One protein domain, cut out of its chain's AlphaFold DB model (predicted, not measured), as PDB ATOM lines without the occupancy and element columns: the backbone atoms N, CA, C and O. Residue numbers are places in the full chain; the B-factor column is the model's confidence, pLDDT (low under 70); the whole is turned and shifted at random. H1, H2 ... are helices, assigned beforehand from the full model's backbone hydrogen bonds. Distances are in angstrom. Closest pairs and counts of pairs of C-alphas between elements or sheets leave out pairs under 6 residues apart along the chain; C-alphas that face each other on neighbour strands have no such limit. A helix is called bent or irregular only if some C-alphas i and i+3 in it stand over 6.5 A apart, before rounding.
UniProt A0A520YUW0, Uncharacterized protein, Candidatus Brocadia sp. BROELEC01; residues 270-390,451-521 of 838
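Overview. This is residues 270 to 390 and 451 to 521 of the 838 residues of an uncharacterized protein of Candidatus Brocadia sp. BROELEC01 (UniProt A0A520YUW0). The printed part is a long rod built on one very long helix, H2, which runs through most of its length as a spine. The later part of H2 makes a four-helix bundle with H3, H5 and H6, up and down, each helix running against the one before it: H3 and H6 pack on H2, and H5 packs on H3 and H6 without reaching H2; on the earlier part of H2 pack H1, H7 and H8, and the tiny H4 packs near its middle. You will find 192 residues with eight named helices, H1 to H8 in order, and no named strand: the class is all helix. The whole is loose, with a radius of gyration of the C-alphas of 23.8 A, and spans 79 by 35 by 22 A.

Arrangement. Start with H1, residues 270 to 282, which forms a hairpin with residues 286 to 303 of H2, residues 286 to 335; their closest C-alphas, Leu 270 and Ala 299, are 5.4 A apart. H2 is the hub and touches six helices. Its residues 316 to 330 form a hairpin with H3, residues 342 to 356, at a shallow tilt of 12 degrees, closest at C-alphas Phe 326 and Glu 344, 6.7 A. H4, residues 359 to 362, touches H2 at Leu 309 and Thr 360, C-alphas 5.6 A apart. H5, residues 368 to 390, touches H3, closest at C-alphas Gln 345 and Leu 385, 6.9 A, but is apart from H2. H6, residues 451 to 466, touches H5 at C-alphas Leu 374 and Asn 461, 5.2 A, and H2 at Leu 317 and Ser 466, 5.8 A. H7, residues 476 to 504, touches residues 290 to 310 of H2, closest at C-alphas Pro 290 and Ile 501, 6.1 A, and forms a hairpin with H8, residues 511 to 519, at 10 degrees. In H1, H3, H5, H6 and H8 every O i to N i+4 pair is within hydrogen-bond range; H2 has 41 of 46 and H7 23 of 25, and H4 is too short for such a pair.

Along the chain. Find C-alpha 270 at (-22.902, 7.053, 0.140), where H1 begins. H2 runs 69.5 A from C-alpha 286 to C-alpha 335 at (-4.289, -17.318, -39.225); it is irregular, with C-alphas 291 and 294 7.8 A apart, and has a kink of 66 degrees near residue 293. H5 spans 33.0 A. H7 spans 40.6 A and is irregular too, with C-alphas 482 and 485 7.2 A apart and a kink of 45 degrees near residue 483. H8 ends at C-alpha 519, (-43.388, 5.866, 7.220).

Size, cuts and confidence. The farthest C-alphas, of Tyr 337 and Lys 508, are 79.8 A apart. Residues 391 to 450 are not printed, and C-alphas 390 and 451 stand 16.2 A apart across this cut. Of the links that are printed whole, none is long. Mean pLDDT of the printed part is 79.1, with 35 residues under 70, among them 334 to 343 and 504 to 512.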
ATOM      1  N   LEU A 270     -21.443   7.132   0.098       86.44
ATOM      2  CA  LEU A 270     -22.902   7.053   0.140       86.44
ATOM      3  C   LEU A 270     -23.361   6.294   1.390       86.44
ATOM      4  O   LEU A 270     -24.287   6.740   2.061       86.44
ATOM      5  N   SER A 271     -22.683   5.195   1.735       84.12
ATOM      6  CA  SER A 271     -22.945   4.455   2.975       84.12
ATOM      7  C   SER A 271     -22.828   5.356   4.209       84.12
ATOM      8  O   SER A 271     -23.759   5.431   5.006       84.12
ATOM      9  N   LEU A 272     -21.740   6.122   4.335       81.69
ATOM     10  CA  LEU A 272     -21.534   7.037   5.464       81.69
ATOM     11  C   LEU A 272     -22.594   8.144   5.548       81.69
ATOM     12  O   LEU A 272     -23.082   8.439   6.642       81.69
ATOM     13  N   ASP A 273     -22.949   8.757   4.416       85.69
ATOM     14  CA  ASP A 273     -23.980   9.799   4.373       85.69
ATOM     15  C   ASP A 273     -25.346   9.230   4.782       85.69
ATOM     16  O   ASP A 273     -26.052   9.833   5.592       85.69
ATOM     17  N   LEU A 274     -25.688   8.030   4.306       84.56
ATOM     18  CA  LEU A 274     -26.916   7.347   4.694       84.56
ATOM     19  C   LEU A 274     -26.914   6.955   6.179       84.56
ATOM     20  O   LEU A 274     -27.945   7.127   6.817       84.56
ATOM     21  N   ILE A 275     -25.811   6.457   6.762       79.94
ATOM     22  CA  ILE A 275     -25.719   6.109   8.208       79.94
ATOM     23  C   ILE A 275     -26.038   7.325   9.080       79.94
ATOM     24  O   ILE A 275     -26.764   7.234  10.070       79.94
ATOM     25  N   ARG A 276     -25.521   8.496   8.699       78.25
ATOM     26  CA  ARG A 276     -25.802   9.747   9.413       78.25
ATOM     27  C   ARG A 276     -27.274  10.132   9.329       78.25
ATOM     28  O   ARG A 276     -27.821  10.617  10.316       78.25
ATOM     29  N   LEU A 277     -27.905   9.918   8.175       79.31
ATOM     30  CA  LEU A 277     -29.333  10.174   7.991       79.31
ATOM     31  C   LEU A 277     -30.189   9.198   8.800       79.31
ATOM     32  O   LEU A 277     -31.087   9.645   9.509       79.31
ATOM     33  N   GLU A 278     -29.877   7.902   8.762       80.19
ATOM     34  CA  GLU A 278     -30.556   6.871   9.554       80.19
ATOM     35  C   GLU A 278     -30.540   7.208  11.044       80.19
ATOM     36  O   GLU A 278     -31.591   7.225  11.677       80.19
ATOM     37  N   HIS A 279     -29.393   7.616  11.589       74.75
ATOM     38  CA  HIS A 279     -29.291   7.982  13.001       74.75
ATOM     39  C   HIS A 279     -30.215   9.146  13.412       74.75
ATOM     40  O   HIS A 279     -30.693   9.201  14.546       74.75
ATOM     41  N   ILE A 280     -30.477  10.099  12.511       72.50
ATOM     42  CA  ILE A 280     -31.384  11.229  12.777       72.50
ATOM     43  C   ILE A 280     -32.848  10.765  12.743       72.50
ATOM     44  O   ILE A 280     -33.638  11.158  13.608       72.50
ATOM     45  N   ILE A 281     -33.185   9.921  11.763       73.25
ATOM     46  CA  ILE A 281     -34.514   9.327  11.547       73.25
ATOM     47  C   ILE A 281     -34.883   8.434  12.739       73.25
ATOM     48  O   ILE A 281     -35.940   8.603  13.344       73.25
ATOM     49  N   GLU A 282     -33.988   7.528  13.125       71.31
ATOM     50  CA  GLU A 282     -34.193   6.557  14.203       71.31
ATOM     51  C   GLU A 282     -34.353   7.213  15.583       71.31
ATOM     52  O   GLU A 282     -35.121   6.732  16.415       71.31
ATOM     53  N   ASN A 283     -33.701   8.357  15.816       68.12
ATOM     54  CA  ASN A 283     -33.863   9.149  17.041       68.12
ATOM     55  C   ASN A 283     -35.105  10.054  17.036       68.12
ATOM     56  O   ASN A 283     -35.297  10.834  17.972       68.12
ATOM     57  N   ASN A 284     -35.948   9.980  15.999       66.81
ATOM     58  CA  ASN A 284     -37.155  10.795  15.860       66.81
ATOM     59  C   ASN A 284     -36.853  12.317  15.891       66.81
ATOM     60  O   ASN A 284     -37.716  13.128  16.234       66.81
ATOM     61  N   ASN A 285     -35.617  12.724  15.555       69.25
ATOM     62  CA  ASN A 285     -35.136  14.109  15.636       69.25
ATOM     63  C   ASN A 285     -35.362  14.854  14.310       69.25
ATOM     64  O   ASN A 285     -34.444  15.392  13.686       69.25
ATOM     65  N   TRP A 286     -36.621  14.885  13.869       71.31
ATOM     66  CA  TRP A 286     -37.037  15.463  12.585       71.31
ATOM     67  C   TRP A 286     -36.716  16.955  12.459       71.31
ATOM     68  O   TRP A 286     -36.491  17.456  11.362       71.31
ATOM     69  N   THR A 287     -36.643  17.667  13.586       67.75
ATOM     70  CA  THR A 287     -36.287  19.091  13.642       67.75
ATOM     71  C   THR A 287     -34.847  19.368  13.231       67.75
ATOM     72  O   THR A 287     -34.548  20.476  12.794       67.75
ATOM     73  N   ALA A 288     -33.954  18.384  13.355       70.12
ATOM     74  CA  ALA A 288     -32.554  18.538  12.986       70.12
ATOM     75  C   ALA A 288     -32.298  18.274  11.492       70.12
ATOM     76  O   ALA A 288     -31.292  18.743  10.965       70.12
ATOM     77  N   ILE A 289     -33.208  17.589  10.785       71.12
ATOM     78  CA  ILE A 289     -33.046  17.218   9.366       71.12
ATOM     79  C   ILE A 289     -32.676  18.404   8.456       71.12
ATOM     80  O   ILE A 289     -31.750  18.247   7.658       71.12
ATOM     81  N   PRO A 290     -33.293  19.599   8.573       69.31
ATOM     82  CA  PRO A 290     -32.910  20.749   7.751       69.31
ATOM     83  C   PRO A 290     -31.449  21.184   7.938       69.31
ATOM     84  O   PRO A 290     -30.790  21.546   6.967       69.31
ATOM     85  N   ALA A 291     -30.900  21.085   9.156       69.06
ATOM     86  CA  ALA A 291     -29.493  21.402   9.428       69.06
ATOM     87  C   ALA A 291     -28.521  20.408   8.761       69.06
ATOM     88  O   ALA A 291     -27.345  20.714   8.569       69.06
ATOM     89  N   TYR A 292     -29.025  19.240   8.363       73.12
ATOM     90  CA  TYR A 292     -28.288  18.166   7.705       73.12
ATOM     91  C   TYR A 292     -28.638  18.015   6.221       73.12
ATOM     92  O   TYR A 292     -28.259  17.023   5.597       73.12
ATOM     93  N   ALA A 293     -29.288  19.021   5.623       78.19
ATOM     94  CA  ALA A 293     -29.616  19.054   4.199       78.19
ATOM     95  C   ALA A 293     -28.403  18.731   3.312       78.19
ATOM     96  O   ALA A 293     -28.532  18.007   2.327       78.19
ATOM     97  N   GLY A 294     -27.206  19.185   3.703       82.38
ATOM     98  CA  GLY A 294     -25.953  18.873   3.013       82.38
ATOM     99  C   GLY A 294     -25.701  17.372   2.826       82.38
ATOM    100  O   GLY A 294     -25.279  16.970   1.744       82.38
ATOM    101  N   TYR A 295     -26.023  16.532   3.818       84.44
ATOM    102  CA  TYR A 295     -25.892  15.075   3.696       84.44
ATOM    103  C   TYR A 295     -26.938  14.476   2.752       84.44
ATOM    104  O   TYR A 295     -26.613  13.564   2.003       84.44
ATOM    105  N   ILE A 296     -28.155  15.024   2.705       85.00
ATOM    106  CA  ILE A 296     -29.209  14.583   1.772       85.00
ATOM    107  C   ILE A 296     -28.826  14.927   0.327       85.00
ATOM    108  O   ILE A 296     -28.923  14.086  -0.571       85.00
ATOM    109  N   TYR A 297     -28.339  16.151   0.091       86.81
ATOM    110  CA  TYR A 297     -27.837  16.563  -1.221       86.81
ATOM    111  C   TYR A 297     -26.624  15.728  -1.646       86.81
ATOM    112  O   TYR A 297     -26.582  15.270  -2.788       86.81
ATOM    113  N   SER A 298     -25.685  15.489  -0.727       89.19
ATOM    114  CA  SER A 298     -24.512  14.639  -0.950       89.19
ATOM    115  C   SER A 298     -24.908  13.203  -1.301       89.19
ATOM    116  O   SER A 298     -24.532  12.717  -2.367       89.19
ATOM    117  N   ALA A 299     -25.744  12.559  -0.481       88.62
ATOM    118  CA  ALA A 299     -26.212  11.193  -0.702       88.62
ATOM    119  C   ALA A 299     -26.901  11.041  -2.063       88.62
ATOM    120  O   ALA A 299     -26.585  10.132  -2.825       88.62
ATOM    121  N   SER A 300     -27.791  11.966  -2.424       89.88
ATOM    122  CA  SER A 300     -28.481  11.892  -3.714       89.88
ATOM    123  C   SER A 300     -27.540  12.107  -4.903       89.88
ATOM    124  O   SER A 300     -27.663  11.412  -5.909       89.88
ATOM    125  N   ASN A 301     -26.558  13.007  -4.798       89.44
ATOM    126  CA  ASN A 301     -25.559  13.178  -5.858       89.44
ATOM    127  C   ASN A 301     -24.705  11.915  -6.037       89.44
ATOM    128  O   ASN A 301     -24.536  11.449  -7.161       89.44
ATOM    129  N   ARG A 302     -24.234  11.321  -4.934       90.06
ATOM    130  CA  ARG A 302     -23.449  10.076  -4.961       90.06
ATOM    131  C   ARG A 302     -24.254   8.901  -5.515       90.06
ATOM    132  O   ARG A 302     -23.718   8.102  -6.275       90.06
ATOM    133  N   LEU A 303     -25.541   8.816  -5.179       89.75
ATOM    134  CA  LEU A 303     -26.454   7.813  -5.726       89.75
ATOM    135  C   LEU A 303     -26.670   8.002  -7.237       89.75
ATOM    136  O   LEU A 303     -26.636   7.032  -7.988       89.75
ATOM    137  N   ASN A 304     -26.818   9.244  -7.703       89.69
ATOM    138  CA  ASN A 304     -26.911   9.549  -9.132       89.69
ATOM    139  C   ASN A 304     -25.641   9.157  -9.892       89.69
ATOM    140  O   ASN A 304     -25.723   8.623 -10.997       89.69
ATOM    141  N   ASP A 305     -24.469   9.392  -9.309       88.50
ATOM    142  CA  ASP A 305     -23.207   8.954  -9.905       88.50
ATOM    143  C   ASP A 305     -23.097   7.420  -9.940       88.50
ATOM    144  O   ASP A 305     -22.585   6.872 -10.917       88.50
ATOM    145  N   GLN A 306     -23.677   6.716  -8.959       89.69
ATOM    146  CA  GLN A 306     -23.806   5.255  -8.991       89.69
ATOM    147  C   GLN A 306     -24.670   4.774 -10.165       89.69
ATOM    148  O   GLN A 306     -24.299   3.823 -10.853       89.69
ATOM    149  N   PHE A 307     -25.805   5.426 -10.437       90.19
ATOM    150  CA  PHE A 307     -26.635   5.079 -11.596       90.19
ATOM    151  C   PHE A 307     -25.900   5.308 -12.917       90.19
ATOM    152  O   PHE A 307     -25.892   4.418 -13.767       90.19
ATOM    153  N   LYS A 308     -25.203   6.443 -13.060       90.69
ATOM    154  CA  LYS A 308     -24.374   6.721 -14.246       90.69
ATOM    155  C   LYS A 308     -23.285   5.673 -14.443       90.69
ATOM    156  O   LYS A 308     -23.036   5.262 -15.572       90.69
ATOM    157  N   LEU A 309     -22.650   5.218 -13.360       90.56
ATOM    158  CA  LEU A 309     -21.654   4.149 -13.423       90.56
ATOM    159  C   LEU A 309     -22.258   2.864 -14.003       90.56
ATOM    160  O   LEU A 309     -21.658   2.261 -14.892       90.56
ATOM    161  N   LEU A 310     -23.437   2.449 -13.530       90.31
ATOM    162  CA  LEU A 310     -24.114   1.243 -14.021       90.31
ATOM    163  C   LEU A 310     -24.532   1.371 -15.493       90.31
ATOM    164  O   LEU A 310     -24.399   0.410 -16.257       90.31
ATOM    165  N   GLU A 311     -24.996   2.548 -15.911       90.31
ATOM    166  CA  GLU A 311     -25.325   2.843 -17.309       90.31
ATOM    167  C   GLU A 311     -24.086   2.795 -18.212       90.31
ATOM    168  O   GLU A 311     -24.081   2.088 -19.224       90.31
ATOM    169  N   GLU A 312     -23.005   3.484 -17.831       91.69
ATOM    170  CA  GLU A 312     -21.738   3.452 -18.569       91.69
ATOM    171  C   GLU A 312     -21.158   2.039 -18.635       91.69
ATOM    172  O   GLU A 312     -20.629   1.634 -19.672       91.69
ATOM    173  N   TYR A 313     -21.287   1.254 -17.567       91.12
ATOM    174  CA  TYR A 313     -20.833  -0.130 -17.556       91.12
ATOM    175  C   TYR A 313     -21.674  -1.018 -18.488       91.12
ATOM    176  O   TYR A 313     -21.136  -1.867 -19.197       91.12
ATOM    177  N   SER A 314     -22.984  -0.781 -18.593       89.94
ATOM    178  CA  SER A 314     -23.827  -1.446 -19.598       89.94
ATOM    179  C   SER A 314     -23.383  -1.120 -21.032       89.94
ATOM    180  O   SER A 314     -23.377  -1.994 -21.907       89.94
ATOM    181  N   LEU A 315     -22.991   0.134 -21.290       89.06
ATOM    182  CA  LEU A 315     -22.416   0.540 -22.577       89.06
ATOM    183  C   LEU A 315     -21.072  -0.157 -22.818       89.06
ATOM    184  O   LEU A 315     -20.862  -0.716 -23.896       89.06
ATOM    185  N   PHE A 316     -20.209  -0.218 -21.801       91.06
ATOM    186  CA  PHE A 316     -18.949  -0.957 -21.852       91.06
ATOM    187  C   PHE A 316     -19.151  -2.423 -22.251       91.06
ATOM    188  O   PHE A 316     -18.488  -2.886 -23.175       91.06
ATOM    189  N   LEU A 317     -20.094  -3.142 -21.630       88.75
ATOM    190  CA  LEU A 317     -20.400  -4.537 -21.982       88.75
ATOM    191  C   LEU A 317     -20.850  -4.688 -23.441       88.75
ATOM    192  O   LEU A 317     -20.516  -5.667 -24.113       88.75
ATOM    193  N   THR A 318     -21.593  -3.707 -23.954       86.06
ATOM    194  CA  THR A 318     -22.024  -3.684 -25.357       86.06
ATOM    195  C   THR A 318     -20.820  -3.538 -26.288       86.06
ATOM    196  O   THR A 318     -20.672  -4.320 -27.231       86.06
ATOM    197  N   TYR A 319     -19.915  -2.602 -25.993       86.44
ATOM    198  CA  TYR A 319     -18.680  -2.423 -26.757       86.44
ATOM    199  C   TYR A 319     -17.754  -3.633 -26.646       86.44
ATOM    200  O   TYR A 319     -17.238  -4.087 -27.664       86.44
ATOM    201  N   ALA A 320     -17.593  -4.213 -25.456       85.88
ATOM    202  CA  ALA A 320     -16.778  -5.402 -25.226       85.88
ATOM    203  C   ALA A 320     -17.225  -6.569 -26.115       85.88
ATOM    204  O   ALA A 320     -16.410  -7.142 -26.834       85.88
ATOM    205  N   ASN A 321     -18.533  -6.840 -26.177       83.31
ATOM    206  CA  ASN A 321     -19.099  -7.862 -27.060       83.31
ATOM    207  C   ASN A 321     -18.820  -7.595 -28.548       83.31
ATOM    208  O   ASN A 321     -18.575  -8.524 -29.325       83.31
ATOM    209  N   CYS A 322     -18.880  -6.333 -28.978       81.12
ATOM    210  CA  CYS A 322     -18.513  -5.951 -30.339       81.12
ATOM    211  C   CYS A 322     -17.021  -6.197 -30.591       81.12
ATOM    212  O   CYS A 322     -16.664  -6.829 -31.588       81.12
ATOM    213  N   ILE A 323     -16.161  -5.760 -29.673       82.81
ATOM    214  CA  ILE A 323     -14.710  -5.893 -29.774       82.81
ATOM    215  C   ILE A 323     -14.286  -7.365 -29.790       82.81
ATOM    216  O   ILE A 323     -13.506  -7.740 -30.658       82.81
ATOM    217  N   GLU A 324     -14.840  -8.228 -28.936       83.19
ATOM    218  CA  GLU A 324     -14.555  -9.672 -28.938       83.19
ATOM    219  C   GLU A 324     -14.837 -10.307 -30.309       83.19
ATOM    220  O   GLU A 324     -14.006 -11.040 -30.856       83.19
ATOM    221  N   LYS A 325     -15.978  -9.968 -30.929       81.62
ATOM    222  CA  LYS A 325     -16.321 -10.431 -32.287       81.62
ATOM    223  C   LYS A 325     -15.318  -9.932 -33.326       81.62
ATOM    224  O   LYS A 325     -14.982 -10.677 -34.251       81.62
ATOM    225  N   PHE A 326     -14.838  -8.695 -33.198       75.94
ATOM    226  CA  PHE A 326     -13.823  -8.138 -34.094       75.94
ATOM    227  C   PHE A 326     -12.454  -8.789 -33.892       75.94
ATOM    228  O   PHE A 326     -11.832  -9.181 -34.877       75.94
ATOM    229  N   ILE A 327     -12.017  -9.006 -32.653       79.38
ATOM    230  CA  ILE A 327     -10.755  -9.686 -32.342       79.38
ATOM    231  C   ILE A 327     -10.772 -11.134 -32.839       79.38
ATOM    232  O   ILE A 327      -9.786 -11.598 -33.416       79.38
ATOM    233  N   ALA A 328     -11.898 -11.842 -32.725       80.06
ATOM    234  CA  ALA A 328     -12.046 -13.184 -33.291       80.06
ATOM    235  C   ALA A 328     -11.898 -13.188 -34.827       80.06
ATOM    236  O   ALA A 328     -11.234 -14.062 -35.395       80.06
ATOM    237  N   ARG A 329     -12.467 -12.187 -35.518       78.69
ATOM    238  CA  ARG A 329     -12.293 -12.003 -36.973       78.69
ATOM    239  C   ARG A 329     -10.849 -11.662 -37.333       78.69
ATOM    240  O   ARG A 329     -10.311 -12.278 -38.251       78.69
ATOM    241  N   LEU A 330     -10.225 -10.750 -36.590       74.44
ATOM    242  CA  LEU A 330      -8.829 -10.341 -36.742       74.44
ATOM    243  C   LEU A 330      -7.891 -11.551 -36.597       74.44
ATOM    244  O   LEU A 330      -7.092 -11.835 -37.484       74.44
ATOM    245  N   THR A 331      -8.077 -12.344 -35.540       76.31
ATOM    246  CA  THR A 331      -7.320 -13.578 -35.273       76.31
ATOM    247  C   THR A 331      -7.477 -14.581 -36.417       76.31
ATOM    248  O   THR A 331      -6.497 -15.137 -36.910       76.31
ATOM    249  N   LYS A 332      -8.705 -14.771 -36.918       76.94
ATOM    250  CA  LYS A 332      -8.986 -15.648 -38.063       76.94
ATOM    251  C   LYS A 332      -8.352 -15.144 -39.363       76.94
ATOM    252  O   LYS A 332      -7.924 -15.967 -40.171       76.94
ATOM    253  N   LYS A 333      -8.296 -13.825 -39.585       73.12
ATOM    254  CA  LYS A 333      -7.624 -13.211 -40.745       73.12
ATOM    255  C   LYS A 333      -6.105 -13.392 -40.670       73.12
ATOM    256  O   LYS A 333      -5.523 -13.821 -41.665       73.12
ATOM    257  N   PHE A 334      -5.505 -13.201 -39.493       69.00
ATOM    258  CA  PHE A 334      -4.083 -13.462 -39.249       69.00
ATOM    259  C   PHE A 334      -3.702 -14.931 -39.472       69.00
ATOM    260  O   PHE A 334      -2.702 -15.209 -40.129       69.00
ATOM    261  N   MET A 335      -4.524 -15.879 -39.010       67.25
ATOM    262  CA  MET A 335      -4.289 -17.318 -39.225       67.25
ATOM    263  C   MET A 335      -4.416 -17.746 -40.696       67.25
ATOM    264  O   MET A 335      -3.813 -18.732 -41.108       67.25
ATOM    265  N   LYS A 336      -5.210 -17.023 -41.498       68.50
ATOM    266  CA  LYS A 336      -5.483 -17.336 -42.913       68.50
ATOM    267  C   LYS A 336      -4.643 -16.530 -43.911       68.50
ATOM    268  O   LYS A 336      -4.909 -16.645 -45.104       68.50
ATOM    269  N   TYR A 337      -3.677 -15.725 -43.455       58.16
ATOM    270  CA  TYR A 337      -2.820 -14.884 -44.308       58.16
ATOM    271  C   TYR A 337      -3.604 -13.994 -45.294       58.16
ATOM    272  O   TYR A 337      -3.207 -13.826 -46.445       58.16
ATOM    273  N   LYS A 338      -4.750 -13.441 -44.873       57.31
ATOM    274  CA  LYS A 338      -5.492 -12.486 -45.711       57.31
ATOM    275  C   LYS A 338      -4.912 -11.071 -45.538       57.31
ATOM    276  O   LYS A 338      -4.819 -10.639 -44.393       57.31
ATOM    277  N   PRO A 339      -4.587 -10.348 -46.628       52.94
ATOM    278  CA  PRO A 339      -3.898  -9.054 -46.552       52.94
ATOM    279  C   PRO A 339      -4.804  -7.876 -46.153       52.94
ATOM    280  O   PRO A 339      -4.314  -6.854 -45.690       52.94
ATOM    281  N   ASP A 340      -6.127  -7.991 -46.299       65.00
ATOM    282  CA  ASP A 340      -7.033  -6.868 -46.027       65.00
ATOM    283  C   ASP A 340      -7.544  -6.856 -44.574       65.00
ATOM    284  O   ASP A 340      -8.442  -7.627 -44.201       65.00
ATOM    285  N   ILE A 341      -6.945  -5.981 -43.757       66.75
ATOM    286  CA  ILE A 341      -7.251  -5.755 -42.330       66.75
ATOM    287  C   ILE A 341      -7.797  -4.324 -42.095       66.75
ATOM    288  O   ILE A 341      -8.156  -3.974 -40.971       66.75
ATOM    289  N   ARG A 342      -7.923  -3.492 -43.145       68.25
ATOM    290  CA  ARG A 342      -8.307  -2.069 -43.018       68.25
ATOM    291  C   ARG A 342      -9.669  -1.886 -42.356       68.25
ATOM    292  O   ARG A 342      -9.807  -1.087 -41.435       68.25
ATOM    293  N   SER A 343     -10.650  -2.700 -42.749       68.56
ATOM    294  CA  SER A 343     -11.988  -2.652 -42.153       68.56
ATOM    295  C   SER A 343     -11.992  -2.965 -40.652       68.56
ATOM    296  O   SER A 343     -12.799  -2.424 -39.903       68.56
ATOM    297  N   GLU A 344     -11.113  -3.844 -40.173       70.94
ATOM    298  CA  GLU A 344     -11.012  -4.194 -38.754       70.94
ATOM    299  C   GLU A 344     -10.287  -3.112 -37.960       70.94
ATOM    300  O   GLU A 344     -10.679  -2.836 -36.830       70.94
ATOM    301  N   GLN A 345      -9.277  -2.475 -38.550       71.56
ATOM    302  CA  GLN A 345      -8.539  -1.366 -37.947       71.56
ATOM    303  C   GLN A 345      -9.425  -0.127 -37.755       71.56
ATOM    304  O   GLN A 345      -9.447   0.436 -36.660       71.56
ATOM    305  N   GLU A 346     -10.202   0.268 -38.768       74.88
ATOM    306  CA  GLU A 346     -11.150   1.392 -38.671       74.88
ATOM    307  C   GLU A 346     -12.188   1.149 -37.564       74.88
ATOM    308  O   GLU A 346     -12.427   2.013 -36.717       74.88
ATOM    309  N   ASN A 347     -12.735  -0.070 -37.496       73.12
ATOM    310  CA  ASN A 347     -13.688  -0.460 -36.457       73.12
ATOM    311  C   ASN A 347     -13.054  -0.512 -35.058       73.12
ATOM    312  O   ASN A 347     -13.665  -0.057 -34.091       73.12
ATOM    313  N   LEU A 348     -11.840  -1.053 -34.914       72.94
ATOM    314  CA  LEU A 348     -11.123  -1.081 -33.633       72.94
ATOM    315  C   LEU A 348     -10.787   0.337 -33.151       72.94
ATOM    316  O   LEU A 348     -10.931   0.622 -31.964       72.94
ATOM    317  N   THR A 349     -10.418   1.233 -34.066       78.00
ATOM    318  CA  THR A 349     -10.132   2.644 -33.765       78.00
ATOM    319  C   THR A 349     -11.389   3.364 -33.280       78.00
ATOM    320  O   THR A 349     -11.357   4.035 -32.249       78.00
ATOM    321  N   ALA A 350     -12.526   3.162 -33.955       80.19
ATOM    322  CA  ALA A 350     -13.811   3.711 -33.522       80.19
ATOM    323  C   ALA A 350     -14.208   3.208 -32.120       80.19
ATOM    324  O   ALA A 350     -14.522   4.012 -31.245       80.19
ATOM    325  N   ASN A 351     -14.112   1.896 -31.867       79.56
ATOM    326  CA  ASN A 351     -14.424   1.321 -30.552       79.56
ATOM    327  C   ASN A 351     -13.480   1.824 -29.447       79.56
ATOM    328  O   ASN A 351     -13.929   2.069 -28.331       79.56
ATOM    329  N   TYR A 352     -12.194   2.022 -29.739       83.38
ATOM    330  CA  TYR A 352     -11.248   2.607 -28.785       83.38
ATOM    331  C   TYR A 352     -11.624   4.044 -28.404       83.38
ATOM    332  O   TYR A 352     -11.569   4.407 -27.227       83.38
ATOM    333  N   HIS A 353     -12.046   4.856 -29.376       82.31
ATOM    334  CA  HIS A 353     -12.522   6.210 -29.105       82.31
ATOM    335  C   HIS A 353     -13.823   6.230 -28.301       82.31
ATOM    336  O   HIS A 353     -13.947   7.081 -27.423       82.31
ATOM    337  N   GLU A 354     -14.756   5.308 -28.549       85.44
ATOM    338  CA  GLU A 354     -15.977   5.189 -27.738       85.44
ATOM    339  C   GLU A 354     -15.679   4.724 -26.311       85.44
ATOM    340  O   GLU A 354     -16.186   5.317 -25.362       85.44
ATOM    341  N   LEU A 355     -14.777   3.753 -26.128       83.88
ATOM    342  CA  LEU A 355     -14.324   3.360 -24.794       83.88
ATOM    343  C   LEU A 355     -13.697   4.549 -24.055       83.88
ATOM    344  O   LEU A 355     -14.116   4.874 -22.953       83.88
ATOM    345  N   LYS A 356     -12.782   5.298 -24.677       85.94
ATOM    346  CA  LYS A 356     -12.123   6.454 -24.035       85.94
ATOM    347  C   LYS A 356     -13.104   7.529 -23.520       85.94
ATOM    348  O   LYS A 356     -12.715   8.335 -22.676       85.94
ATOM    349  N   LYS A 357     -14.352   7.561 -24.005       86.19
ATOM    350  CA  LYS A 357     -15.402   8.483 -23.536       86.19
ATOM    351  C   LYS A 357     -16.110   8.031 -22.249       86.19
ATOM    352  O   LYS A 357     -16.816   8.852 -21.672       86.19
ATOM    353  N   LEU A 358     -15.923   6.792 -21.780       87.81
ATOM    354  CA  LEU A 358     -16.535   6.259 -20.551       87.81
ATOM    355  C   LEU A 358     -15.820   6.794 -19.297       87.81
ATOM    356  O   LEU A 358     -14.960   6.145 -18.693       87.81
ATOM    357  N   GLN A 359     -16.125   8.044 -18.949       84.62
ATOM    358  CA  GLN A 359     -15.401   8.788 -17.922       84.62
ATOM    359  C   GLN A 359     -15.686   8.302 -16.499       84.62
ATOM    360  O   GLN A 359     -14.795   8.399 -15.652       84.62
ATOM    361  N   THR A 360     -16.880   7.789 -16.215       85.19
ATOM    362  CA  THR A 360     -17.272   7.372 -14.863       85.19
ATOM    363  C   THR A 360     -16.532   6.098 -14.459       85.19
ATOM    364  O   THR A 360     -15.939   6.057 -13.383       85.19
ATOM    365  N   ILE A 361     -16.425   5.111 -15.358       84.88
ATOM    366  CA  ILE A 361     -15.616   3.896 -15.123       84.88
ATOM    367  C   ILE A 361     -14.135   4.257 -14.938       84.88
ATOM    368  O   ILE A 361     -13.470   3.735 -14.044       84.88
ATOM    369  N   SER A 362     -13.624   5.200 -15.739       83.00
ATOM    370  CA  SER A 362     -12.216   5.622 -15.684       83.00
ATOM    371  C   SER A 362     -11.807   6.299 -14.368       83.00
ATOM    372  O   SER A 362     -10.618   6.379 -14.068       83.00
ATOM    373  N   LYS A 363     -12.779   6.795 -13.594       84.88
ATOM    374  CA  LYS A 363     -12.573   7.477 -12.308       84.88
ATOM    375  C   LYS A 363     -13.003   6.625 -11.111       84.88
ATOM    376  O   LYS A 363     -12.874   7.077  -9.979       84.88
ATOM    377  N   HIS A 364     -13.531   5.425 -11.345       84.75
ATOM    378  CA  HIS A 364     -14.040   4.564 -10.286       84.75
ATOM    379  C   HIS A 364     -12.895   3.943  -9.479       84.75
ATOM    380  O   HIS A 364     -12.028   3.289 -10.058       84.75
ATOM    381  N   GLU A 365     -12.922   4.070  -8.148       81.50
ATOM    382  CA  GLU A 365     -11.805   3.682  -7.267       81.50
ATOM    383  C   GLU A 365     -11.310   2.245  -7.485       81.50
ATOM    384  O   GLU A 365     -10.110   1.980  -7.430       81.50
ATOM    385  N   THR A 366     -12.223   1.303  -7.738       82.12
ATOM    386  CA  THR A 366     -11.877  -0.120  -7.883       82.12
ATOM    387  C   THR A 366     -11.632  -0.559  -9.324       82.12
ATOM    388  O   THR A 366     -10.914  -1.530  -9.537       82.12
ATOM    389  N   LEU A 367     -12.202   0.135 -10.318       85.50
ATOM    390  CA  LEU A 367     -12.174  -0.299 -11.724       85.50
ATOM    391  C   LEU A 367     -11.190   0.506 -12.575       85.50
ATOM    392  O   LEU A 367     -10.792   0.041 -13.640       85.50
ATOM    393  N   GLN A 368     -10.765   1.682 -12.111       88.19
ATOM    394  CA  GLN A 368      -9.901   2.603 -12.849       88.19
ATOM    395  C   GLN A 368      -8.619   1.936 -13.360       88.19
ATOM    396  O   GLN A 368      -8.278   2.084 -14.533       88.19
ATOM    397  N   ASN A 369      -7.912   1.196 -12.503       87.00
ATOM    398  CA  ASN A 369      -6.640   0.569 -12.873       87.00
ATOM    399  C   ASN A 369      -6.828  -0.478 -13.972       87.00
ATOM    400  O   ASN A 369      -6.104  -0.476 -14.968       87.00
ATOM    401  N   ASP A 370      -7.836  -1.330 -13.810       86.94
ATOM    402  CA  ASP A 370      -8.178  -2.382 -14.761       86.94
ATOM    403  C   ASP A 370      -8.605  -1.788 -16.101       86.94
ATOM    404  O   ASP A 370      -8.156  -2.220 -17.166       86.94
ATOM    405  N   TYR A 371      -9.427  -0.744 -16.043       88.88
ATOM    406  CA  TYR A 371      -9.919  -0.033 -17.210       88.88
ATOM    407  C   TYR A 371      -8.785   0.645 -17.982       88.88
ATOM    408  O   TYR A 371      -8.693   0.532 -19.207       88.88
ATOM    409  N   GLN A 372      -7.854   1.273 -17.267       87.12
ATOM    410  CA  GLN A 372      -6.670   1.877 -17.862       87.12
ATOM    411  C   GLN A 372      -5.737   0.821 -18.469       87.12
ATOM    412  O   GLN A 372      -5.154   1.042 -19.533       87.12
ATOM    413  N   GLU A 373      -5.603  -0.346 -17.834       85.88
ATOM    414  CA  GLU A 373      -4.818  -1.459 -18.366       85.88
ATOM    415  C   GLU A 373      -5.421  -2.015 -19.665       85.88
ATOM    416  O   GLU A 373      -4.687  -2.313 -20.612       85.88
ATOM    417  N   LEU A 374      -6.751  -2.109 -19.745       86.56
ATOM    418  CA  LEU A 374      -7.465  -2.468 -20.968       86.56
ATOM    419  C   LEU A 374      -7.222  -1.439 -22.077       86.56
ATOM    420  O   LEU A 374      -6.809  -1.826 -23.171       86.56
ATOM    421  N   LEU A 375      -7.412  -0.144 -21.800       86.38
ATOM    422  CA  LEU A 375      -7.172   0.930 -22.772       86.38
ATOM    423  C   LEU A 375      -5.720   0.943 -23.267       86.38
ATOM    424  O   LEU A 375      -5.473   1.135 -24.458       86.38
ATOM    425  N   ASN A 376      -4.754   0.693 -22.382       83.19
ATOM    426  CA  ASN A 376      -3.340   0.608 -22.739       83.19
ATOM    427  C   ASN A 376      -3.044  -0.599 -23.640       83.19
ATOM    428  O   ASN A 376      -2.321  -0.464 -24.629       83.19
ATOM    429  N   SER A 377      -3.592  -1.774 -23.317       81.19
ATOM    430  CA  SER A 377      -3.463  -2.972 -24.157       81.19
ATOM    431  C   SER A 377      -4.135  -2.775 -25.519       81.19
ATOM    432  O   SER A 377      -3.555  -3.143 -26.540       81.19
ATOM    433  N   PHE A 378      -5.299  -2.118 -25.555       83.50
ATOM    434  CA  PHE A 378      -6.000  -1.759 -26.789       83.50
ATOM    435  C   PHE A 378      -5.145  -0.808 -27.642       83.50
ATOM    436  O   PHE A 378      -4.877  -1.088 -28.807       83.50
ATOM    437  N   GLY A 379      -4.638   0.282 -27.058       79.94
ATOM    438  CA  GLY A 379      -3.806   1.257 -27.771       79.94
ATOM    439  C   GLY A 379      -2.532   0.643 -28.359       79.94
ATOM    440  O   GLY A 379      -2.162   0.957 -29.489       79.94
ATOM    441  N   LYS A 380      -1.890  -0.289 -27.641       80.69
ATOM    442  CA  LYS A 380      -0.730  -1.044 -28.151       80.69
ATOM    443  C   LYS A 380      -1.092  -1.937 -29.336       80.69
ATOM    444  O   LYS A 380      -0.328  -1.999 -30.295       80.69
ATOM    445  N   LEU A 381      -2.244  -2.608 -29.278       77.56
ATOM    446  CA  LEU A 381      -2.738  -3.432 -30.379       77.56
ATOM    447  C   LEU A 381      -3.036  -2.578 -31.623       77.56
ATOM    448  O   LEU A 381      -2.651  -2.964 -32.723       77.56
ATOM    449  N   LEU A 382      -3.655  -1.407 -31.449       76.69
ATOM    450  CA  LEU A 382      -3.916  -0.455 -32.537       76.69
ATOM    451  C   LEU A 382      -2.625   0.058 -33.181       76.69
ATOM    452  O   LEU A 382      -2.459  -0.078 -34.388       76.69
ATOM    453  N   ALA A 383      -1.673   0.546 -32.379       73.12
ATOM    454  CA  ALA A 383      -0.393   1.051 -32.883       73.12
ATOM    455  C   ALA A 383       0.393  -0.014 -33.670       73.12
ATOM    456  O   ALA A 383       1.106   0.291 -34.626       73.12
ATOM    457  N   TYR A 384       0.255  -1.279 -33.274       71.38
ATOM    458  CA  TYR A 384       0.857  -2.394 -33.987       71.38
ATOM    459  C   TYR A 384       0.156  -2.687 -35.329       71.38
ATOM    460  O   TYR A 384       0.822  -2.945 -36.334       71.38
ATOM    461  N   LEU A 385      -1.179  -2.633 -35.377       70.88
ATOM    462  CA  LEU A 385      -1.935  -2.788 -36.627       70.88
ATOM    463  C   LEU A 385      -1.625  -1.662 -37.623       70.88
ATOM    464  O   LEU A 385      -1.432  -1.942 -38.807       70.88
ATOM    465  N   ASP A 386      -1.480  -0.425 -37.138       69.12
ATOM    466  CA  ASP A 386      -1.041   0.721 -37.944       69.12
ATOM    467  C   ASP A 386       0.332   0.454 -38.590       69.12
ATOM    468  O   ASP A 386       0.532   0.714 -39.779       69.12
ATOM    469  N   PHE A 387       1.276  -0.126 -37.837       66.56
ATOM    470  CA  PHE A 387       2.606  -0.486 -38.340       66.56
ATOM    471  C   PHE A 387       2.557  -1.518 -39.478       66.56
ATOM    472  O   PHE A 387       3.257  -1.356 -40.482       66.56
ATOM    473  N   LEU A 388       1.730  -2.562 -39.354       65.56
ATOM    474  CA  LEU A 388       1.593  -3.581 -40.403       65.56
ATOM    475  C   LEU A 388       1.051  -2.994 -41.710       65.56
ATOM    476  O   LEU A 388       1.559  -3.315 -42.783       65.56
ATOM    477  N   MET A 389       0.080  -2.082 -41.627       63.09
ATOM    478  CA  MET A 389      -0.496  -1.428 -42.804       63.09
ATOM    479  C   MET A 389       0.490  -0.501 -43.520       63.09
ATOM    480  O   MET A 389       0.481  -0.444 -44.748       63.09
ATOM    481  N   ILE A 390       1.388   0.164 -42.785       62.97
ATOM    482  CA  ILE A 390       2.474   0.970 -43.369       62.97
ATOM    483  C   ILE A 390       3.500   0.076 -44.089       62.97
ATOM    484  O   ILE A 390       4.048   0.464 -45.126       62.97
ATOM    485  N   ILE A 451       2.152 -10.695 -31.572       66.88
ATOM    486  CA  ILE A 451       0.746 -10.332 -31.826       66.88
ATOM    487  C   ILE A 451      -0.191 -11.235 -31.033       66.88
ATOM    488  O   ILE A 451      -1.150 -10.757 -30.433       66.88
ATOM    489  N   GLN A 452       0.066 -12.545 -31.032       68.94
ATOM    490  CA  GLN A 452      -0.751 -13.489 -30.274       68.94
ATOM    491  C   GLN A 452      -0.657 -13.215 -28.772       68.94
ATOM    492  O   GLN A 452      -1.673 -13.297 -28.084       68.94
ATOM    493  N   GLN A 453       0.515 -12.807 -28.276       75.69
ATOM    494  CA  GLN A 453       0.680 -12.357 -26.894       75.69
ATOM    495  C   GLN A 453      -0.064 -11.044 -26.606       75.69
ATOM    496  O   GLN A 453      -0.726 -10.942 -25.575       75.69
ATOM    497  N   LEU A 454      -0.023 -10.055 -27.507       74.31
ATOM    498  CA  LEU A 454      -0.761  -8.792 -27.358       74.31
ATOM    499  C   LEU A 454      -2.281  -8.987 -27.415       74.31
ATOM    500  O   LEU A 454      -2.992  -8.437 -26.577       74.31
ATOM    501  N   ILE A 455      -2.779  -9.796 -28.354       78.50
ATOM    502  CA  ILE A 455      -4.198 -10.175 -28.447       78.50
ATOM    503  C   ILE A 455      -4.608 -10.978 -27.210       78.50
ATOM    504  O   ILE A 455      -5.662 -10.714 -26.640       78.50
ATOM    505  N   GLY A 456      -3.773 -11.919 -26.761       78.88
ATOM    506  CA  GLY A 456      -4.004 -12.684 -25.536       78.88
ATOM    507  C   GLY A 456      -4.103 -11.784 -24.305       78.88
ATOM    508  O   GLY A 456      -5.047 -11.909 -23.532       78.88
ATOM    509  N   LYS A 457      -3.191 -10.816 -24.166       81.88
ATOM    510  CA  LYS A 457      -3.206  -9.833 -23.075       81.88
ATOM    511  C   LYS A 457      -4.403  -8.885 -23.155       81.88
ATOM    512  O   LYS A 457      -5.013  -8.590 -22.135       81.88
ATOM    513  N   PHE A 458      -4.758  -8.420 -24.351       84.69
ATOM    514  CA  PHE A 458      -5.952  -7.606 -24.558       84.69
ATOM    515  C   PHE A 458      -7.225  -8.377 -24.186       84.69
ATOM    516  O   PHE A 458      -8.030  -7.859 -23.421       84.69
ATOM    517  N   ASN A 459      -7.372  -9.620 -24.656       84.81
ATOM    518  CA  ASN A 459      -8.516 -10.473 -24.330       84.81
ATOM    519  C   ASN A 459      -8.591 -10.771 -22.832       84.81
ATOM    520  O   ASN A 459      -9.675 -10.696 -22.275       84.81
ATOM    521  N   ALA A 460      -7.463 -11.043 -22.173       85.94
ATOM    522  CA  ALA A 460      -7.432 -11.254 -20.728       85.94
ATOM    523  C   ALA A 460      -7.890 -10.004 -19.958       85.94
ATOM    524  O   ALA A 460      -8.704 -10.105 -19.042       85.94
ATOM    525  N   ASN A 461      -7.418  -8.818 -20.356       85.88
ATOM    526  CA  ASN A 461      -7.828  -7.555 -19.735       85.88
ATOM    527  C   ASN A 461      -9.301  -7.230 -20.027       85.88
ATOM    528  O   ASN A 461     -10.005  -6.727 -19.153       85.88
ATOM    529  N   LEU A 462      -9.770  -7.520 -21.245       87.62
ATOM    530  CA  LEU A 462     -11.156  -7.304 -21.647       87.62
ATOM    531  C   LEU A 462     -12.079  -8.237 -20.872       87.62
ATOM    532  O   LEU A 462     -13.075  -7.774 -20.340       87.62
ATOM    533  N   GLU A 463     -11.714  -9.512 -20.760       86.75
ATOM    534  CA  GLU A 463     -12.464 -10.529 -20.029       86.75
ATOM    535  C   GLU A 463     -12.515 -10.239 -18.527       86.75
ATOM    536  O   GLU A 463     -13.575 -10.387 -17.919       86.75
ATOM    537  N   ARG A 464     -11.409  -9.760 -17.933       86.81
ATOM    538  CA  ARG A 464     -11.365  -9.369 -16.513       86.81
ATOM    539  C   ARG A 464     -12.426  -8.321 -16.177       86.81
ATOM    540  O   ARG A 464     -13.051  -8.409 -15.126       86.81
ATOM    541  N   LEU A 465     -12.638  -7.363 -17.077       85.94
ATOM    542  CA  LEU A 465     -13.637  -6.315 -16.905       85.94
ATOM    543  C   LEU A 465     -15.013  -6.694 -17.433       85.94
ATOM    544  O   LEU A 465     -15.992  -6.316 -16.821       85.94
ATOM    545  N   SER A 466     -15.139  -7.398 -18.557       85.56
ATOM    546  CA  SER A 466     -16.447  -7.711 -19.150       85.56
ATOM    547  C   SER A 466     -17.182  -8.815 -18.395       85.56
ATOM    548  O   SER A 466     -18.410  -8.872 -18.433       85.56
ATOM    549  N   LYS A 467     -16.449  -9.668 -17.671       86.94
ATOM    550  CA  LYS A 467     -16.986 -10.770 -16.865       86.94
ATOM    551  C   LYS A 467     -16.656 -10.593 -15.385       86.94
ATOM    552  O   LYS A 467     -16.245 -11.554 -14.731       86.94
ATOM    553  N   LEU A 468     -16.827  -9.377 -14.857       88.06
ATOM    554  CA  LEU A 468     -16.691  -9.124 -13.422       88.06
ATOM    555  C   LEU A 468     -17.588 -10.073 -12.628       88.06
ATOM    556  O   LEU A 468     -18.785 -10.210 -12.895       88.06
ATOM    557  N   ARG A 469     -16.990 -10.709 -11.623       86.56
ATOM    558  CA  ARG A 469     -17.695 -11.581 -10.691       86.56
ATOM    559  C   ARG A 469     -17.661 -11.004  -9.290       86.56
ATOM    560  O   ARG A 469     -16.693 -10.340  -8.922       86.56
ATOM    561  N   THR A 470     -18.699 -11.291  -8.519       83.81
ATOM    562  CA  THR A 470     -18.674 -11.087  -7.069       83.81
ATOM    563  C   THR A 470     -17.740 -12.099  -6.401       83.81
ATOM    564  O   THR A 470     -17.333 -13.083  -7.032       83.81
ATOM    565  N   LEU A 471     -17.384 -11.903  -5.129       79.62
ATOM    566  CA  LEU A 471     -16.568 -12.869  -4.372       79.62
ATOM    567  C   LEU A 471     -17.272 -14.229  -4.267       79.62
ATOM    568  O   LEU A 471     -16.608 -15.261  -4.200       79.62
ATOM    569  N   SER A 472     -18.609 -14.243  -4.327       77.00
ATOM    570  CA  SER A 472     -19.423 -15.465  -4.410       77.00
ATOM    571  C   SER A 472     -19.462 -16.118  -5.806       77.00
ATOM    572  O   SER A 472     -20.052 -17.186  -5.977       77.00
ATOM    573  N   GLY A 473     -18.820 -15.513  -6.811       81.00
ATOM    574  CA  GLY A 473     -18.672 -16.061  -8.161       81.00
ATOM    575  C   GLY A 473     -19.843 -15.796  -9.113       81.00
ATOM    576  O   GLY A 473     -19.836 -16.341 -10.222       81.00
ATOM    577  N   LYS A 474     -20.826 -14.978  -8.718       86.00
ATOM    578  CA  LYS A 474     -21.958 -14.563  -9.568       86.00
ATOM    579  C   LYS A 474     -21.570 -13.403 -10.485       86.00
ATOM    580  O   LYS A 474     -20.575 -12.732 -10.243       86.00
ATOM    581  N   ASP A 475     -22.352 -13.167 -11.538       88.56
ATOM    582  CA  ASP A 475     -22.169 -12.018 -12.434       88.56
ATOM    583  C   ASP A 475     -22.470 -10.703 -11.696       88.56
ATOM    584  O   ASP A 475     -23.595 -10.475 -11.240       88.56
ATOM    585  N   ALA A 476     -21.458  -9.843 -11.580       88.31
ATOM    586  CA  ALA A 476     -21.544  -8.620 -10.788       88.31
ATOM    587  C   ALA A 476     -22.547  -7.609 -11.365       88.31
ATOM    588  O   ALA A 476     -23.207  -6.893 -10.607       88.31
ATOM    589  N   PHE A 477     -22.695  -7.541 -12.691       89.75
ATOM    590  CA  PHE A 477     -23.598  -6.586 -13.330       89.75
ATOM    591  C   PHE A 477     -25.056  -7.016 -13.215       89.75
ATOM    592  O   PHE A 477     -25.918  -6.185 -12.936       89.75
ATOM    593  N   LEU A 478     -25.344  -8.308 -13.378       86.06
ATOM    594  CA  LEU A 478     -26.691  -8.834 -13.159       86.06
ATOM    595  C   LEU A 478     -27.135  -8.624 -11.710       86.06
ATOM    596  O   LEU A 478     -28.251  -8.163 -11.481       86.06
ATOM    597  N   GLU A 479     -26.262  -8.884 -10.738       85.31
ATOM    598  CA  GLU A 479     -26.548  -8.652  -9.317       85.31
ATOM    599  C   GLU A 479     -26.765  -7.162  -9.000       85.31
ATOM    600  O   GLU A 479     -27.727  -6.798  -8.316       85.31
ATOM    601  N   ALA A 480     -25.952  -6.277  -9.588       86.56
ATOM    602  CA  ALA A 480     -26.148  -4.834  -9.476       86.56
ATOM    603  C   ALA A 480     -27.481  -4.381 -10.089       86.56
ATOM    604  O   ALA A 480     -28.219  -3.599  -9.491       86.56
ATOM    605  N   ARG A 481     -27.842  -4.927 -11.254       86.75
ATOM    606  CA  ARG A 481     -29.091  -4.608 -11.952       86.75
ATOM    607  C   ARG A 481     -30.330  -5.066 -11.186       86.75
ATOM    608  O   ARG A 481     -31.321  -4.342 -11.166       86.75
ATOM    609  N   MET A 482     -30.277  -6.226 -10.532       85.31
ATOM    610  CA  MET A 482     -31.362  -6.705  -9.663       85.31
ATOM    611  C   MET A 482     -31.611  -5.775  -8.466       85.31
ATOM    612  O   MET A 482     -32.721  -5.741  -7.944       85.31
ATOM    613  N   SER A 483     -30.603  -4.990  -8.077       83.12
ATOM    614  CA  SER A 483     -30.653  -4.059  -6.945       83.12
ATOM    615  C   SER A 483     -31.121  -2.645  -7.328       83.12
ATOM    616  O   SER A 483     -31.457  -1.843  -6.456       83.12
ATOM    617  N   VAL A 484     -31.208  -2.328  -8.629       84.88
ATOM    618  CA  VAL A 484     -31.647  -1.013  -9.142       84.88
ATOM    619  C   VAL A 484     -32.993  -0.560  -8.566       84.88
ATOM    620  O   VAL A 484     -33.058   0.589  -8.138       84.88
ATOM    621  N   PRO A 485     -34.044  -1.402  -8.456       83.12
ATOM    622  CA  PRO A 485     -35.324  -0.962  -7.898       83.12
ATOM    623  C   PRO A 485     -35.219  -0.386  -6.477       83.12
ATOM    624  O   PRO A 485     -35.885   0.598  -6.159       83.12
ATOM    625  N   GLN A 486     -34.358  -0.959  -5.629       79.50
ATOM    626  CA  GLN A 486     -34.146  -0.483  -4.258       79.50
ATOM    627  C   GLN A 486     -33.399   0.853  -4.237       79.50
ATOM    628  O   GLN A 486     -33.781   1.767  -3.507       79.50
ATOM    629  N   LEU A 487     -32.385   1.004  -5.093       85.31
ATOM    630  CA  LEU A 487     -31.675   2.271  -5.273       85.31
ATOM    631  C   LEU A 487     -32.612   3.362  -5.815       85.31
ATOM    632  O   LEU A 487     -32.540   4.509  -5.383       85.31
ATOM    633  N   THR A 488     -33.518   3.024  -6.738       85.06
ATOM    634  CA  THR A 488     -34.493   3.977  -7.290       85.06
ATOM    635  C   THR A 488     -35.484   4.427  -6.219       85.06
ATOM    636  O   THR A 488     -35.804   5.612  -6.148       85.06
ATOM    637  N   SER A 489     -35.925   3.510  -5.350       81.75
ATOM    638  CA  SER A 489     -36.752   3.845  -4.184       81.75
ATOM    639  C   SER A 489     -36.045   4.850  -3.268       81.75
ATOM    640  O   SER A 489     -36.620   5.876  -2.908       81.75
ATOM    641  N   LEU A 490     -34.758   4.628  -2.971       83.81
ATOM    642  CA  LEU A 490     -33.956   5.580  -2.201       83.81
ATOM    643  C   LEU A 490     -33.841   6.940  -2.893       83.81
ATOM    644  O   LEU A 490     -33.971   7.966  -2.229       83.81
ATOM    645  N   SER A 491     -33.616   6.962  -4.208       86.50
ATOM    646  CA  SER A 491     -33.560   8.215  -4.971       86.50
ATOM    647  C   SER A 491     -34.845   9.014  -4.801       86.50
ATOM    648  O   SER A 491     -34.788  10.198  -4.489       86.50
ATOM    649  N   HIS A 492     -35.994   8.349  -4.922       84.44
ATOM    650  CA  HIS A 492     -37.295   8.980  -4.741       84.44
ATOM    651  C   HIS A 492     -37.459   9.566  -3.333       84.44
ATOM    652  O   HIS A 492     -37.881  10.709  -3.194       84.44
ATOM    653  N   ILE A 493     -37.070   8.823  -2.289       81.56
ATOM    654  CA  ILE A 493     -37.101   9.306  -0.897       81.56
ATOM    655  C   ILE A 493     -36.205  10.541  -0.729       81.56
ATOM    656  O   ILE A 493     -36.622  11.538  -0.144       81.56
ATOM    657  N   LEU A 494     -34.977  10.506  -1.251       85.94
ATOM    658  CA  LEU A 494     -34.042  11.629  -1.158       85.94
ATOM    659  C   LEU A 494     -34.546  12.863  -1.921       85.94
ATOM    660  O   LEU A 494     -34.349  13.985  -1.452       85.94
ATOM    661  N   ASP A 495     -35.209  12.677  -3.059       85.25
ATOM    662  CA  ASP A 495     -35.795  13.769  -3.836       85.25
ATOM    663  C   ASP A 495     -37.033  14.366  -3.149       85.25
ATOM    664  O   ASP A 495     -37.134  15.592  -3.048       85.25
ATOM    665  N   GLU A 496     -37.916  13.534  -2.577       82.75
ATOM    666  CA  GLU A 496     -39.024  13.999  -1.730       82.75
ATOM    667  C   GLU A 496     -38.494  14.838  -0.553       82.75
ATOM    668  O   GLU A 496     -39.024  15.916  -0.274       82.75
ATOM    669  N   LEU A 497     -37.401  14.411   0.092       79.56
ATOM    670  CA  LEU A 497     -36.765  15.152   1.188       79.56
ATOM    671  C   LEU A 497     -36.156  16.482   0.742       79.56
ATOM    672  O   LEU A 497     -36.305  17.485   1.442       79.56
ATOM    673  N   LYS A 498     -35.483  16.518  -0.413       83.25
ATOM    674  CA  LYS A 498     -34.923  17.757  -0.979       83.25
ATOM    675  C   LYS A 498     -36.007  18.790  -1.251       83.25
ATOM    676  O   LYS A 498     -35.832  19.961  -0.908       83.25
ATOM    677  N   GLU A 499     -37.114  18.367  -1.854       80.56
ATOM    678  CA  GLU A 499     -38.255  19.245  -2.117       80.56
ATOM    679  C   GLU A 499     -38.901  19.718  -0.814       80.56
ATOM    680  O   GLU A 499     -39.245  20.895  -0.678       80.56
ATOM    681  N   LEU A 500     -38.991  18.850   0.196       75.25
ATOM    682  CA  LEU A 500     -39.511  19.241   1.500       75.25
ATOM    683  C   LEU A 500     -38.609  20.266   2.195       75.25
ATOM    684  O   LEU A 500     -39.119  21.281   2.652       75.25
ATOM    685  N   ILE A 501     -37.284  20.088   2.187       75.44
ATOM    686  CA  ILE A 501     -36.307  21.060   2.725       75.44
ATOM    687  C   ILE A 501     -36.414  22.415   2.029       75.44
ATOM    688  O   ILE A 501     -36.465  23.445   2.701       75.44
ATOM    689  N   ARG A 502     -36.559  22.430   0.701       75.06
ATOM    690  CA  ARG A 502     -36.831  23.659  -0.063       75.06
ATOM    691  C   ARG A 502     -38.117  24.363   0.368       75.06
ATOM    692  O   ARG A 502     -38.192  25.589   0.365       75.06
ATOM    693  N   ASN A 503     -39.141  23.593   0.725       70.56
ATOM    694  CA  ASN A 503     -40.437  24.113   1.154       70.56
ATOM    695  C   ASN A 503     -40.469  24.503   2.644       70.56
ATOM    696  O   ASN A 503     -41.280  25.346   3.034       70.56
ATOM    697  N   ILE A 504     -39.576  23.945   3.466       67.75
ATOM    698  CA  ILE A 504     -39.414  24.251   4.897       67.75
ATOM    699  C   ILE A 504     -38.917  25.683   5.115       67.75
ATOM    700  O   ILE A 504     -39.380  26.341   6.042       67.75
ATOM    701  N   GLU A 505     -38.106  26.234   4.207       58.12
ATOM    702  CA  GLU A 505     -37.752  27.667   4.212       58.12
ATOM    703  C   GLU A 505     -38.986  28.598   4.123       58.12
ATOM    704  O   GLU A 505     -38.875  29.803   4.344       58.12
ATOM    705  N   ARG A 506     -40.182  28.056   3.826       61.94
ATOM    706  CA  ARG A 506     -41.438  28.797   3.631       61.94
ATOM    707  C   ARG A 506     -42.561  28.457   4.627       61.94
ATOM    708  O   ARG A 506     -43.599  29.120   4.577       61.94
ATOM    709  N   ARG A 507     -42.426  27.459   5.519       57.50
ATOM    710  CA  ARG A 507     -43.495  27.021   6.459       57.50
ATOM    711  C   ARG A 507     -42.971  26.736   7.875       57.50
ATOM    712  O   ARG A 507     -41.837  26.317   8.044       57.50
ATOM    713  N   LYS A 508     -43.823  26.947   8.894       58.00
ATOM    714  CA  LYS A 508     -43.487  26.770  10.327       58.00
ATOM    715  C   LYS A 508     -43.672  25.351  10.877       58.00
ATOM    716  O   LYS A 508     -43.115  25.081  11.934       58.00
ATOM    717  N   ASP A 509     -44.417  24.476  10.200       58.19
ATOM    718  CA  ASP A 509     -44.681  23.119  10.695       58.19
ATOM    719  C   ASP A 509     -44.217  22.061   9.691       58.19
ATOM    720  O   ASP A 509     -44.606  22.069   8.521       58.19
ATOM    721  N   VAL A 510     -43.291  21.220  10.144       63.06
ATOM    722  CA  VAL A 510     -42.353  20.469   9.292       63.06
ATOM    723  C   VAL A 510     -42.352  18.972   9.624       63.06
ATOM    724  O   VAL A 510     -41.850  18.156   8.854       63.06
ATOM    725  N   GLN A 511     -42.923  18.590  10.767       65.06
ATOM    726  CA  GLN A 511     -42.775  17.239  11.300       65.06
ATOM    727  C   GLN A 511     -43.659  16.207  10.595       65.06
ATOM    728  O   GLN A 511     -43.172  15.127  10.271       65.06
ATOM    729  N   ASP A 512     -44.925  16.522  10.325       68.06
ATOM    730  CA  ASP A 512     -45.866  15.548   9.752       68.06
ATOM    731  C   ASP A 512     -45.521  15.130   8.314       68.06
ATOM    732  O   ASP A 512     -45.563  13.933   8.018       68.06
ATOM    733  N   PRO A 513     -45.090  16.044   7.420       70.62
ATOM    734  CA  PRO A 513     -44.669  15.650   6.081       70.62
ATOM    735  C   PRO A 513     -43.376  14.821   6.080       70.62
ATOM    736  O   PRO A 513     -43.253  13.894   5.285       70.62
ATOM    737  N   LEU A 514     -42.430  15.111   6.987       69.50
ATOM    738  CA  LEU A 514     -41.216  14.301   7.149       69.50
ATOM    739  C   LEU A 514     -41.567  12.890   7.627       69.50
ATOM    740  O   LEU A 514     -41.146  11.917   7.006       69.50
ATOM    741  N   LYS A 515     -42.399  12.764   8.669       70.38
ATOM    742  CA  LYS A 515     -42.876  11.462   9.161       70.38
ATOM    743  C   LYS A 515     -43.551  10.647   8.057       70.38
ATOM    744  O   LYS A 515     -43.285   9.455   7.946       70.38
ATOM    745  N   ALA A 516     -44.364  11.283   7.213       72.75
ATOM    746  CA  ALA A 516     -45.065  10.611   6.119       72.75
ATOM    747  C   ALA A 516     -44.127  10.036   5.038       72.75
ATOM    748  O   ALA A 516     -44.429   8.980   4.482       72.75
ATOM    749  N   ILE A 517     -42.997  10.693   4.743       72.19
ATOM    750  CA  ILE A 517     -41.990  10.166   3.800       72.19
ATOM    751  C   ILE A 517     -41.373   8.886   4.358       72.19
ATOM    752  O   ILE A 517     -41.336   7.859   3.681       72.19
ATOM    753  N   PHE A 518     -40.918   8.930   5.611       70.94
ATOM    754  CA  PHE A 518     -40.201   7.806   6.205       70.94
ATOM    755  C   PHE A 518     -41.133   6.656   6.608       70.94
ATOM    756  O   PHE A 518     -40.723   5.503   6.543       70.94
ATOM    757  N   ALA A 519     -42.405   6.911   6.923       69.25
ATOM    758  CA  ALA A 519     -43.388   5.866   7.220       69.25
ATOM    759  C   ALA A 519     -43.478   4.790   6.117       69.25
ATOM    760  O   ALA A 519     -43.584   3.607   6.418       69.25
ATOM    761  N   LYS A 520     -43.343   5.169   4.837       69.56
ATOM    762  CA  LYS A 520     -43.461   4.238   3.696       69.56
ATOM    763  C   LYS A 520     -42.353   3.184   3.618       69.56
ATOM    764  O   LYS A 520     -42.541   2.158   2.969       69.56
ATOM    765  N   SER A 521     -41.190   3.446   4.207       70.94
ATOM    766  CA  SER A 521     -40.035   2.532   4.174       70.94
ATOM    767  C   SER A 521     -39.580   2.112   5.570       70.94
ATOM    768  O   SER A 521     -38.612   1.369   5.711       70.94
TER     769      SER A 521